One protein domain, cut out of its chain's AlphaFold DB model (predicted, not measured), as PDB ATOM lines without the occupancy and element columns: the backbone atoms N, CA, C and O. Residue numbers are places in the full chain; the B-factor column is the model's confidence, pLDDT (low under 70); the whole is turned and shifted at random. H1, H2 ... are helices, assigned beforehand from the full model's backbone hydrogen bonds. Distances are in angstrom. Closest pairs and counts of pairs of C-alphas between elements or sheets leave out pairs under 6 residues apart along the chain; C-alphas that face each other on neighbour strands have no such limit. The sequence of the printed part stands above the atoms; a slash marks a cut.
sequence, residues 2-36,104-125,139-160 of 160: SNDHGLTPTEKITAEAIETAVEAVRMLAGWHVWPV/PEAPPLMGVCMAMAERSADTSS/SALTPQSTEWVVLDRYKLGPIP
ATOM      1  N   SER A   2      40.152  46.944  16.555       50.12
ATOM      2  CA  SER A   2      39.316  47.422  17.661       50.12
ATOM      3  C   SER A   2      37.861  47.349  17.216       50.12
ATOM      4  O   SER A   2      37.529  47.990  16.223       50.12
ATOM      5  N   ASN A   3      37.032  46.590  17.930       73.38
ATOM      6  CA  ASN A   3      35.611  46.433  17.628       73.38
ATOM      7  C   ASN A   3      34.898  47.776  17.830       73.38
ATOM      8  O   ASN A   3      34.640  48.186  18.964       73.38
ATOM      9  N   ASP A   4      34.603  48.484  16.742       88.88
ATOM     10  CA  ASP A   4      33.919  49.780  16.792       88.88
ATOM     11  C   ASP A   4      32.406  49.628  17.015       88.88
ATOM     12  O   ASP A   4      31.748  50.535  17.502       88.88
ATOM     13  N   HIS A   5      31.851  48.457  16.714       92.19
ATOM     14  CA  HIS A   5      30.415  48.214  16.597       92.19
ATOM     15  C   HIS A   5      29.688  47.917  17.923       92.19
ATOM     16  O   HIS A   5      28.475  47.699  17.912       92.19
ATOM     17  N   GLY A   6      30.400  47.856  19.056       91.94
ATOM     18  CA  GLY A   6      29.815  47.687  20.399       91.94
ATOM     19  C   GLY A   6      29.157  46.328  20.690       91.94
ATOM     20  O   GLY A   6      28.514  46.167  21.726       91.94
ATOM     21  N   LEU A   7      29.307  45.335  19.807       93.06
ATOM     22  CA  LEU A   7      28.784  43.975  20.014       93.06
ATOM     23  C   LEU A   7      29.835  43.111  20.707       93.06
ATOM     24  O   LEU A   7      31.023  43.202  20.399       93.06
ATOM     25  N   THR A   8      29.385  42.253  21.621       93.50
ATOM     26  CA  THR A   8      30.270  41.405  22.429       93.50
ATOM     27  C   THR A   8      30.133  39.936  22.012       93.50
ATOM     28  O   THR A   8      29.004  39.459  21.873       93.50
ATOM     29  N   PRO A   9      31.249  39.203  21.833       92.12
ATOM     30  CA  PRO A   9      31.228  37.761  21.591       92.12
ATOM     31  C   PRO A   9      30.537  36.979  22.712       92.12
ATOM     32  O   PRO A   9      30.493  37.412  23.864       92.12
ATOM     33  N   THR A  10      30.051  35.785  22.384       91.06
ATOM     34  CA  THR A  10      29.493  34.830  23.355       91.06
ATOM     35  C   THR A  10      30.202  33.481  23.231       91.06
ATOM     36  O   THR A  10      31.068  33.311  22.378       91.06
ATOM     37  N   GLU A  11      29.835  32.495  24.054       88.00
ATOM     38  CA  GLU A  11      30.382  31.131  23.947       88.00
ATOM     39  C   GLU A  11      30.157  30.511  22.555       88.00
ATOM     40  O   GLU A  11      30.995  29.759  22.069       88.00
ATOM     41  N   LYS A  12      29.040  30.855  21.899       85.62
ATOM     42  CA  LYS A  12      28.667  30.318  20.583       85.62
ATOM     43  C   LYS A  12      29.057  31.221  19.417       85.62
ATOM     44  O   LYS A  12      29.235  30.728  18.312       85.62
ATOM     45  N   ILE A  13      29.166  32.529  19.645       89.62
ATOM     46  CA  ILE A  13      29.358  33.525  18.586       89.62
ATOM     47  C   ILE A  13      30.742  34.148  18.737       89.62
ATOM     48  O   ILE A  13      31.004  34.865  19.706       89.62
ATOM     49  N   THR A  14      31.620  33.889  17.770       90.88
ATOM     50  CA  THR A  14      32.995  34.399  17.778       90.88
ATOM     51  C   THR A  14      33.052  35.885  17.415       90.88
ATOM     52  O   THR A  14      32.178  36.412  16.727       90.88
ATOM     53  N   ALA A  15      34.120  36.569  17.839       90.94
ATOM     54  CA  ALA A  15      34.373  37.953  17.431       90.94
ATOM     55  C   ALA A  15      34.472  38.091  15.903       90.94
ATOM     56  O   ALA A  15      33.906  39.013  15.334       90.94
ATOM     57  N   GLU A  16      35.125  37.140  15.234       87.94
ATOM     58  CA  GLU A  16      35.278  37.125  13.775       87.94
ATOM     59  C   GLU A  16      33.934  37.010  13.041       87.94
ATOM     60  O   GLU A  16      33.705  37.706  12.051       87.94
ATOM     61  N   ALA A  17      33.012  36.182  13.545       89.12
ATOM     62  CA  ALA A  17      31.668  36.063  12.985       89.12
ATOM     63  C   ALA A  17      30.883  37.377  13.100       89.12
ATOM     64  O   ALA A  17      30.184  37.761  12.161       89.12
ATOM     65  N   ILE A  18      31.026  38.079  14.229       92.88
ATOM     66  CA  ILE A  18      30.401  39.386  14.455       92.88
ATOM     67  C   ILE A  18      30.982  40.433  13.504       92.88
ATOM     68  O   ILE A  18      30.215  41.109  12.823       92.88
ATOM     69  N   GLU A  19      32.309  40.540  13.420       91.19
ATOM     70  CA  GLU A  19      32.985  41.499  12.535       91.19
ATOM     71  C   GLU A  19      32.565  41.291  11.075       91.19
ATOM     72  O   GLU A  19      32.140  42.230  10.403       91.19
ATOM     73  N   THR A  20      32.555  40.035  10.617       88.56
ATOM     74  CA  THR A  20      32.122  39.682   9.258       88.56
ATOM     75  C   THR A  20      30.659  40.067   9.011       88.56
ATOM     76  O   THR A  20      30.313  40.580   7.946       88.56
ATOM     77  N   ALA A  21      29.773  39.844   9.987       92.12
ATOM     78  CA  ALA A  21      28.362  40.200   9.869       92.12
ATOM     79  C   ALA A  21      28.139  41.722   9.838       92.12
ATOM     80  O   ALA A  21      27.301  42.211   9.077       92.12
ATOM     81  N   VAL A  22      28.886  42.478  10.646       94.12
ATOM     82  CA  VAL A  22      28.841  43.947  10.666       94.12
ATOM     83  C   VAL A  22      29.356  44.519   9.348       94.12
ATOM     84  O   VAL A  22      28.705  45.392   8.769       94.12
ATOM     85  N   GLU A  23      30.479  44.010   8.842       90.75
ATOM     86  CA  GLU A  23      31.034  44.422   7.553       90.75
ATOM     87  C   GLU A  23      30.046  44.154   6.411       90.75
ATOM     88  O   GLU A  23      29.773  45.051   5.612       90.75
ATOM     89  N   ALA A  24      29.427  42.968   6.383       90.12
ATOM     90  CA  ALA A  24      28.411  42.625   5.392       90.12
ATOM     91  C   ALA A  24      27.208  43.584   5.440       90.12
ATOM     92  O   ALA A  24      26.763  44.074   4.403       90.12
ATOM     93  N   VAL A  25      26.703  43.910   6.635       93.50
ATOM     94  CA  VAL A  25      25.597  44.865   6.801       93.50
ATOM     95  C   VAL A  25      25.982  46.271   6.336       93.50
ATOM     96  O   VAL A  25      25.207  46.889   5.608       93.50
ATOM     97  N   ARG A  26      27.169  46.775   6.697       93.19
ATOM     98  CA  ARG A  26      27.651  48.101   6.259       93.19
ATOM     99  C   ARG A  26      27.857  48.156   4.743       93.19
ATOM    100  O   ARG A  26      27.464  49.132   4.107       93.19
ATOM    101  N   MET A  27      28.390  47.088   4.151       89.38
ATOM    102  CA  MET A  27      28.548  46.965   2.700       89.38
ATOM    103  C   MET A  27      27.194  46.994   1.986       89.38
ATOM    104  O   MET A  27      27.024  47.732   1.020       89.38
ATOM    105  N   LEU A  28      26.212  46.239   2.484       91.31
ATOM    106  CA  LEU A  28      24.864  46.219   1.919       91.31
ATOM    107  C   LEU A  28      24.105  47.531   2.137       91.31
ATOM    108  O   LEU A  28      23.282  47.895   1.298       91.31
ATOM    109  N   ALA A  29      24.354  48.224   3.250       93.50
ATOM    110  CA  ALA A  29      23.822  49.557   3.506       93.50
ATOM    111  C   ALA A  29      24.444  50.610   2.573       93.50
ATOM    112  O   ALA A  29      23.787  51.595   2.242       93.50
ATOM    113  N   GLY A  30      25.691  50.399   2.144       92.50
ATOM    114  CA  GLY A  30      26.447  51.316   1.291       92.50
ATOM    115  C   GLY A  30      27.151  52.443   2.053       92.50
ATOM    116  O   GLY A  30      27.673  53.356   1.423       92.50
ATOM    117  N   TRP A  31      27.164  52.401   3.389       94.81
ATOM    118  CA  TRP A  31      27.822  53.391   4.246       94.81
ATOM    119  C   TRP A  31      28.045  52.860   5.663       94.81
ATOM    120  O   TRP A  31      27.574  51.786   6.044       94.81
ATOM    121  N   HIS A  32      28.766  53.631   6.473       95.31
ATOM    122  CA  HIS A  32      28.968  53.324   7.885       95.31
ATOM    123  C   HIS A  32      27.803  53.798   8.739       95.31
ATOM    124  O   HIS A  32      27.641  54.989   8.987       95.31
ATOM    125  N   VAL A  33      27.001  52.838   9.190       96.75
ATOM    126  CA  VAL A  33      25.714  53.121   9.824       96.75
ATOM    127  C   VAL A  33      25.837  53.438  11.322       96.75
ATOM    128  O   VAL A  33      25.115  54.303  11.796       96.75
ATOM    129  N   TRP A  34      26.713  52.767  12.078       97.62
ATOM    130  CA  TRP A  34      26.951  53.011  13.517       97.62
ATOM    131  C   TRP A  34      28.319  52.448  13.946       97.62
ATOM    132  O   TRP A  34      28.830  51.567  13.246       97.62
ATOM    133  N   PRO A  35      28.884  52.867  15.097       97.12
ATOM    134  CA  PRO A  35      28.513  54.066  15.860       97.12
ATOM    135  C   PRO A  35      28.884  55.331  15.074       97.12
ATOM    136  O   PRO A  35      29.399  55.234  13.960       97.12
ATOM    137  N   VAL A  36      28.672  56.515  15.650       97.75
ATOM    138  CA  VAL A  36      29.196  57.754  15.059       97.75
ATOM    139  C   VAL A  36      30.711  57.628  14.855       97.75
ATOM    140  O   VAL A  36      31.447  57.328  15.796       97.75
ATOM    141  N   PRO A 104      24.402  56.939  16.808       96.00
ATOM    142  CA  PRO A 104      25.071  56.573  18.058       96.00
ATOM    143  C   PRO A 104      24.932  55.077  18.359       96.00
ATOM    144  O   PRO A 104      25.901  54.418  18.724       96.00
ATOM    145  N   GLU A 105      23.738  54.535  18.110       95.31
ATOM    146  CA  GLU A 105      23.420  53.113  18.181       95.31
ATOM    147  C   GLU A 105      22.426  52.747  17.074       95.31
ATOM    148  O   GLU A 105      21.605  53.568  16.664       95.31
ATOM    149  N   ALA A 106      22.441  51.488  16.637       96.12
ATOM    150  CA  ALA A 106      21.434  50.951  15.724       96.12
ATOM    151  C   ALA A 106      20.912  49.590  16.220       96.12
ATOM    152  O   ALA A 106      21.161  48.572  15.567       96.12
ATOM    153  N   PRO A 107      20.169  49.533  17.350       96.06
ATOM    154  CA  PRO A 107      19.766  48.267  17.968       96.06
ATOM    155  C   PRO A 107      19.080  47.270  17.013       96.06
ATOM    156  O   PRO A 107      19.397  46.080  17.078       96.06
ATOM    157  N   PRO A 108      18.209  47.696  16.071       95.44
ATOM    158  CA  PRO A 108      17.643  46.776  15.086       95.44
ATOM    159  C   PRO A 108      18.693  46.122  14.174       95.44
ATOM    160  O   PRO A 108      18.613  44.921  13.932       95.44
ATOM    161  N   LEU A 109      19.687  46.877  13.685       95.50
ATOM    162  CA  LEU A 109      20.762  46.325  12.848       95.50
ATOM    163  C   LEU A 109      21.750  45.493  13.653       95.50
ATOM    164  O   LEU A 109      22.205  44.462  13.176       95.50
ATOM    165  N   MET A 110      22.032  45.897  14.886       96.06
ATOM    166  CA  MET A 110      22.822  45.112  15.828       96.06
ATOM    167  C   MET A 110      22.214  43.716  16.026       96.06
ATOM    168  O   MET A 110      22.932  42.722  15.963       96.06
ATOM    169  N   GLY A 111      20.886  43.627  16.175       94.75
ATOM    170  CA  GLY A 111      20.167  42.350  16.218       94.75
ATOM    171  C   GLY A 111      20.327  41.521  14.938       94.75
ATOM    172  O   GLY A 111      20.568  40.319  15.022       94.75
ATOM    173  N   VAL A 112      20.265  42.158  13.764       95.19
ATOM    174  CA  VAL A 112      20.515  41.494  12.470       95.19
ATOM    175  C   VAL A 112      21.943  40.948  12.392       95.19
ATOM    176  O   VAL A 112      22.128  39.788  12.032       95.19
ATOM    177  N   CYS A 113      22.953  41.728  12.787       94.69
ATOM    178  CA  CYS A 113      24.345  41.274  12.807       94.69
ATOM    179  C   CYS A 113      24.543  40.077  13.744       94.69
ATOM    180  O   CYS A 113      25.214  39.119  13.369       94.69
ATOM    181  N   MET A 114      23.937  40.098  14.935       94.38
ATOM    182  CA  MET A 114      24.017  38.974  15.873       94.38
ATOM    183  C   MET A 114      23.343  37.716  15.319       94.38
ATOM    184  O   MET A 114      23.919  36.637  15.419       94.38
ATOM    185  N   ALA A 115      22.179  37.844  14.676       92.50
ATOM    186  CA  ALA A 115      21.499  36.719  14.039       92.50
ATOM    187  C   ALA A 115      22.304  36.147  12.856       92.50
ATOM    188  O   ALA A 115      22.394  34.931  12.689       92.50
ATOM    189  N   MET A 116      22.933  37.007  12.048       90.88
ATOM    190  CA  MET A 116      23.852  36.597  10.979       90.88
ATOM    191  C   MET A 116      25.082  35.864  11.531       90.88
ATOM    192  O   MET A 116      25.473  34.826  10.995       90.88
ATOM    193  N   ALA A 117      25.670  36.371  12.617       90.88
ATOM    194  CA  ALA A 117      26.833  35.770  13.263       90.88
ATOM    195  C   ALA A 117      26.503  34.431  13.952       90.88
ATOM    196  O   ALA A 117      27.308  33.504  13.922       90.88
ATOM    197  N   GLU A 118      25.311  34.287  14.534       90.19
ATOM    198  CA  GLU A 118      24.833  33.012  15.085       90.19
ATOM    199  C   GLU A 118      24.692  31.953  13.983       90.19
ATOM    200  O   GLU A 118      25.200  30.839  14.111       90.19
ATOM    201  N   ARG A 119      24.103  32.326  12.839       87.44
ATOM    202  CA  ARG A 119      23.975  31.418  11.688       87.44
ATOM    203  C   ARG A 119      25.313  30.993  11.096       87.44
ATOM    204  O   ARG A 119      25.403  29.888  10.567       87.44
ATOM    205  N   SER A 120      26.327  31.858  11.115       79.00
ATOM    206  CA  SER A 120      27.652  31.504  10.596       79.00
ATOM    207  C   SER A 120      28.417  30.580  11.548       79.00
ATOM    208  O   SER A 120      29.194  29.749  11.080       79.00
ATOM    209  N   ALA A 121      28.150  30.661  12.856       74.56
ATOM    210  CA  ALA A 121      28.669  29.721  13.845       74.56
ATOM    211  C   ALA A 121      28.009  28.333  13.739       74.56
ATOM    212  O   ALA A 121      28.689  27.308  13.851       74.56
ATOM    213  N   ASP A 122      26.708  28.282  13.440       67.12
ATOM    214  CA  ASP A 122      25.958  27.043  13.224       67.12
ATOM    215  C   ASP A 122      26.278  26.410  11.853       67.12
ATOM    216  O   ASP A 122      25.472  26.362  10.918       67.12
ATOM    217  N   THR A 123      27.469  25.811  11.761       53.22
ATOM    218  CA  THR A 123      27.968  25.044  10.595       53.22
ATOM    219  C   THR A 123      27.109  23.794  10.289       53.22
ATOM    220  O   THR A 123      27.346  23.078   9.320       53.22
ATOM    221  N   SER A 124      26.071  23.518  11.088       46.56
ATOM    222  CA  SER A 124      25.108  22.425  10.876       46.56
ATOM    223  C   SER A 124      24.041  22.723   9.809       46.56
ATOM    224  O   SER A 124      23.290  21.831   9.426       46.56
ATOM    225  N   SER A 125      23.986  23.948   9.278       47.25
ATOM    226  CA  SER A 125      22.980  24.365   8.287       47.25
ATOM    227  C   SER A 125      23.315  23.974   6.838       47.25
ATOM    228  O   SER A 125      22.783  24.568   5.899       47.25
ATOM    229  N   SER A 139      25.634  32.041   2.360       51.59
ATOM    230  CA  SER A 139      24.199  32.148   2.714       51.59
ATOM    231  C   SER A 139      23.959  32.583   4.170       51.59
ATOM    232  O   SER A 139      23.044  33.352   4.456       51.59
ATOM    233  N   ALA A 140      24.828  32.157   5.094       59.28
ATOM    234  CA  ALA A 140      24.772  32.566   6.500       59.28
ATOM    235  C   ALA A 140      25.062  34.066   6.709       59.28
ATOM    236  O   ALA A 140      24.532  34.665   7.641       59.28
ATOM    237  N   LEU A 141      25.848  34.671   5.812       67.44
ATOM    238  CA  LEU A 141      26.260  36.079   5.846       67.44
ATOM    239  C   LEU A 141      25.312  37.003   5.070       67.44
ATOM    240  O   LEU A 141      25.566  38.199   4.961       67.44
ATOM    241  N   THR A 142      24.224  36.466   4.521       75.94
ATOM    242  CA  THR A 142      23.196  37.273   3.866       75.94
ATOM    243  C   THR A 142      22.029  37.481   4.836       75.94
ATOM    244  O   THR A 142      21.622  36.525   5.511       75.94
ATOM    245  N   PRO A 143      21.463  38.699   4.921       82.31
ATOM    246  CA  PRO A 143      20.230  38.923   5.659       82.31
ATOM    247  C   PRO A 143      19.104  38.008   5.154       82.31
ATOM    248  O   PRO A 143      18.971  37.750   3.954       82.31
ATOM    249  N   GLN A 144      18.281  37.509   6.068       87.56
ATOM    250  CA  GLN A 144      17.095  36.706   5.775       87.56
ATOM    251  C   GLN A 144      15.833  37.581   5.718       87.56
ATOM    252  O   GLN A 144      15.848  38.736   6.124       87.56
ATOM    253  N   SER A 145      14.729  37.049   5.185       79.62
ATOM    254  CA  SER A 145      13.516  37.777   4.764       79.62
ATOM    255  C   SER A 145      13.127  39.008   5.602       79.62
ATOM    256  O   SER A 145      12.987  40.098   5.055       79.62
ATOM    257  N   THR A 146      12.960  38.867   6.917       86.81
ATOM    258  CA  THR A 146      12.556  39.972   7.809       86.81
ATOM    259  C   THR A 146      13.701  40.927   8.146       86.81
ATOM    260  O   THR A 146      13.460  42.097   8.425       86.81
ATOM    261  N   GLU A 147      14.944  40.456   8.096       92.88
ATOM    262  CA  GLU A 147      16.152  41.253   8.327       92.88
ATOM    263  C   GLU A 147      16.382  42.250   7.185       92.88
ATOM    264  O   GLU A 147      16.810  43.374   7.438       92.88
ATOM    265  N   TRP A 148      16.001  41.898   5.949       92.12
ATOM    266  CA  TRP A 148      16.006  42.843   4.825       92.12
ATOM    267  C   TRP A 148      15.106  44.052   5.071       92.12
ATOM    268  O   TRP A 148      15.511  45.167   4.776       92.12
ATOM    269  N   VAL A 149      13.935  43.868   5.689       92.50
ATOM    270  CA  VAL A 149      13.030  44.988   6.016       92.50
ATOM    271  C   VAL A 149      13.674  45.962   7.003       92.50
ATOM    272  O   VAL A 149      13.400  47.161   6.959       92.50
ATOM    273  N   VAL A 150      14.520  45.458   7.906       94.62
ATOM    274  CA  VAL A 150      15.300  46.305   8.810       94.62
ATOM    275  C   VAL A 150      16.403  47.001   8.026       94.62
ATOM    276  O   VAL A 150      16.468  48.226   8.055       94.62
ATOM    277  N   LEU A 151      17.222  46.242   7.296       93.44
ATOM    278  CA  LEU A 151      18.375  46.755   6.561       93.44
ATOM    279  C   LEU A 151      18.006  47.791   5.498       93.44
ATOM    280  O   LEU A 151      18.683  48.808   5.387       93.44
ATOM    281  N   ASP A 152      16.914  47.588   4.766       93.06
ATOM    282  CA  ASP A 152      16.471  48.492   3.702       93.06
ATOM    283  C   ASP A 152      16.185  49.911   4.212       93.06
ATOM    284  O   ASP A 152      16.376  50.874   3.475       93.06
ATOM    285  N   ARG A 153      15.819  50.076   5.491       92.94
ATOM    286  CA  ARG A 153      15.637  51.405   6.107       92.94
ATOM    287  C   ARG A 153      16.947  52.174   6.255       92.94
ATOM    288  O   ARG A 153      16.933  53.400   6.325       92.94
ATOM    289  N   TYR A 154      18.062  51.453   6.317       94.88
ATOM    290  CA  TYR A 154      19.397  52.011   6.490       94.88
ATOM    291  C   TYR A 154      20.198  52.034   5.194       94.88
ATOM    292  O   TYR A 154      21.277  52.614   5.191       94.88
ATOM    293  N   LYS A 155      19.710  51.451   4.095       93.81
ATOM    294  CA  LYS A 155      20.402  51.536   2.807       93.81
ATOM    295  C   LYS A 155      20.438  52.974   2.300       93.81
ATOM    296  O   LYS A 155      19.435  53.690   2.373       93.81
ATOM    297  N   LEU A 156      21.576  53.384   1.746       90.50
ATOM    298  CA  LEU A 156      21.581  54.515   0.830       90.50
ATOM    299  C   LEU A 156      20.696  54.154  -0.364       90.50
ATOM    300  O   LEU A 156      20.765  53.045  -0.897       90.50
ATOM    301  N   GLY A 157      19.820  55.082  -0.746       79.44
ATOM    302  CA  GLY A 157      19.099  54.972  -2.008       79.44
ATOM    303  C   GLY A 157      20.068  55.054  -3.194       79.44
ATOM    304  O   GLY A 157      21.276  55.209  -2.998       79.44
ATOM    305  N   PRO A 158      19.565  54.973  -4.433       70.25
ATOM    306  CA  PRO A 158      20.381  55.299  -5.593       70.25
ATOM    307  C   PRO A 158      20.943  56.718  -5.424       70.25
ATOM    308  O   PRO A 158      20.183  57.682  -5.338       70.25
ATOM    309  N   ILE A 159      22.268  56.814  -5.318       62.12
ATOM    310  CA  ILE A 159      22.989  58.086  -5.311       62.12
ATOM    311  C   ILE A 159      23.039  58.545  -6.781       62.12
ATOM    312  O   ILE A 159      23.425  57.724  -7.621       62.12
ATOM    313  N   PRO A 160      22.563  59.761  -7.107       50.41
ATOM    314  CA  PRO A 160      22.495  60.262  -8.480       50.41
ATOM    315  C   PRO A 160      23.867  60.458  -9.136       50.41
ATOM    316  O   PRO A 160      24.875  60.614  -8.409       50.41
TER     317      PRO A 160
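This is residues 2 to 36, 104 to 125 and 139 to 160 of the 160 residues of an uncharacterized protein of Corynebacterium aquilae DSM 44791 (UniProt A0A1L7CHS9). Two helices of 15 residues, H1 and H2, pack on each other at a steep angle, running opposite ways, and a short third helix, H3, packs on residues 108 to 112 of H2. An elongated outline runs from the loop at Glu 11, before H1, to the tail that ends at Pro 160, after H3. The printed part has 79 residues with three named helices, in the order H1, H2, H3, and no named strand; its class is all helix, though under half of the residues, 37 of 79, are in named elements. It is compact, with a radius of gyration of the C-alphas of 12.4 A and spans of 42 by 28 by 17 A.

H1, residues 15 to 29, touches H2, residues 107 to 121, at a steep tilt of 54 degrees, opposite ways; their closest C-alphas, of Ala 17 and Ala 117, are 4.9 A apart. H3, residues 145 to 151, touches H2 at residues 108 to 112 alone, at a steep tilt of 47 degrees, opposite ways; the closest C-alphas, of Val 112 and Glu 147, are 6.0 A apart. H1, with residues 25 to 29 alone, only just touches H3, with 3 pairs of C-alphas within 8 A; the closest, of Ala 29 and Leu 151, are 6.8 A apart, and the lines are about perpendicular at 75 degrees. The helix packing is mostly crossed, with 0 of these 3 pairs at a shallow tilt. Every O i to N i+4 pair is within hydrogen-bond range in H1 and H2; in H3 1 of 3 is, beside 3 of 4 O i to N i+3 pairs.

Residues 2 to 14 have no named element. H1 begins at C-alpha 15, (34.373, 37.953, 17.431), and is 21.0 A long. H2, also 21.0 A, begins at C-alpha 107, (19.766, 48.267, 17.968). H3, 10.4 A, ends at C-alpha 151, (18.375, 46.755, 6.561).

The C-alphas of Glu 11 and Pro 160, the two farthest apart, are 44.3 A apart. Residues 37 to 103 are not printed, with 5.2 A between C-alphas 36 and 104; residues 126 to 138 are not printed, with 9.6 A between C-alphas 125 and 139. The H1 to H2 and H2 to H3 links run across these cuts. The mean pLDDT of the printed part is 86.2; residues 2, 122 to 125, 139 to 141 and 159 to 160 are under 70.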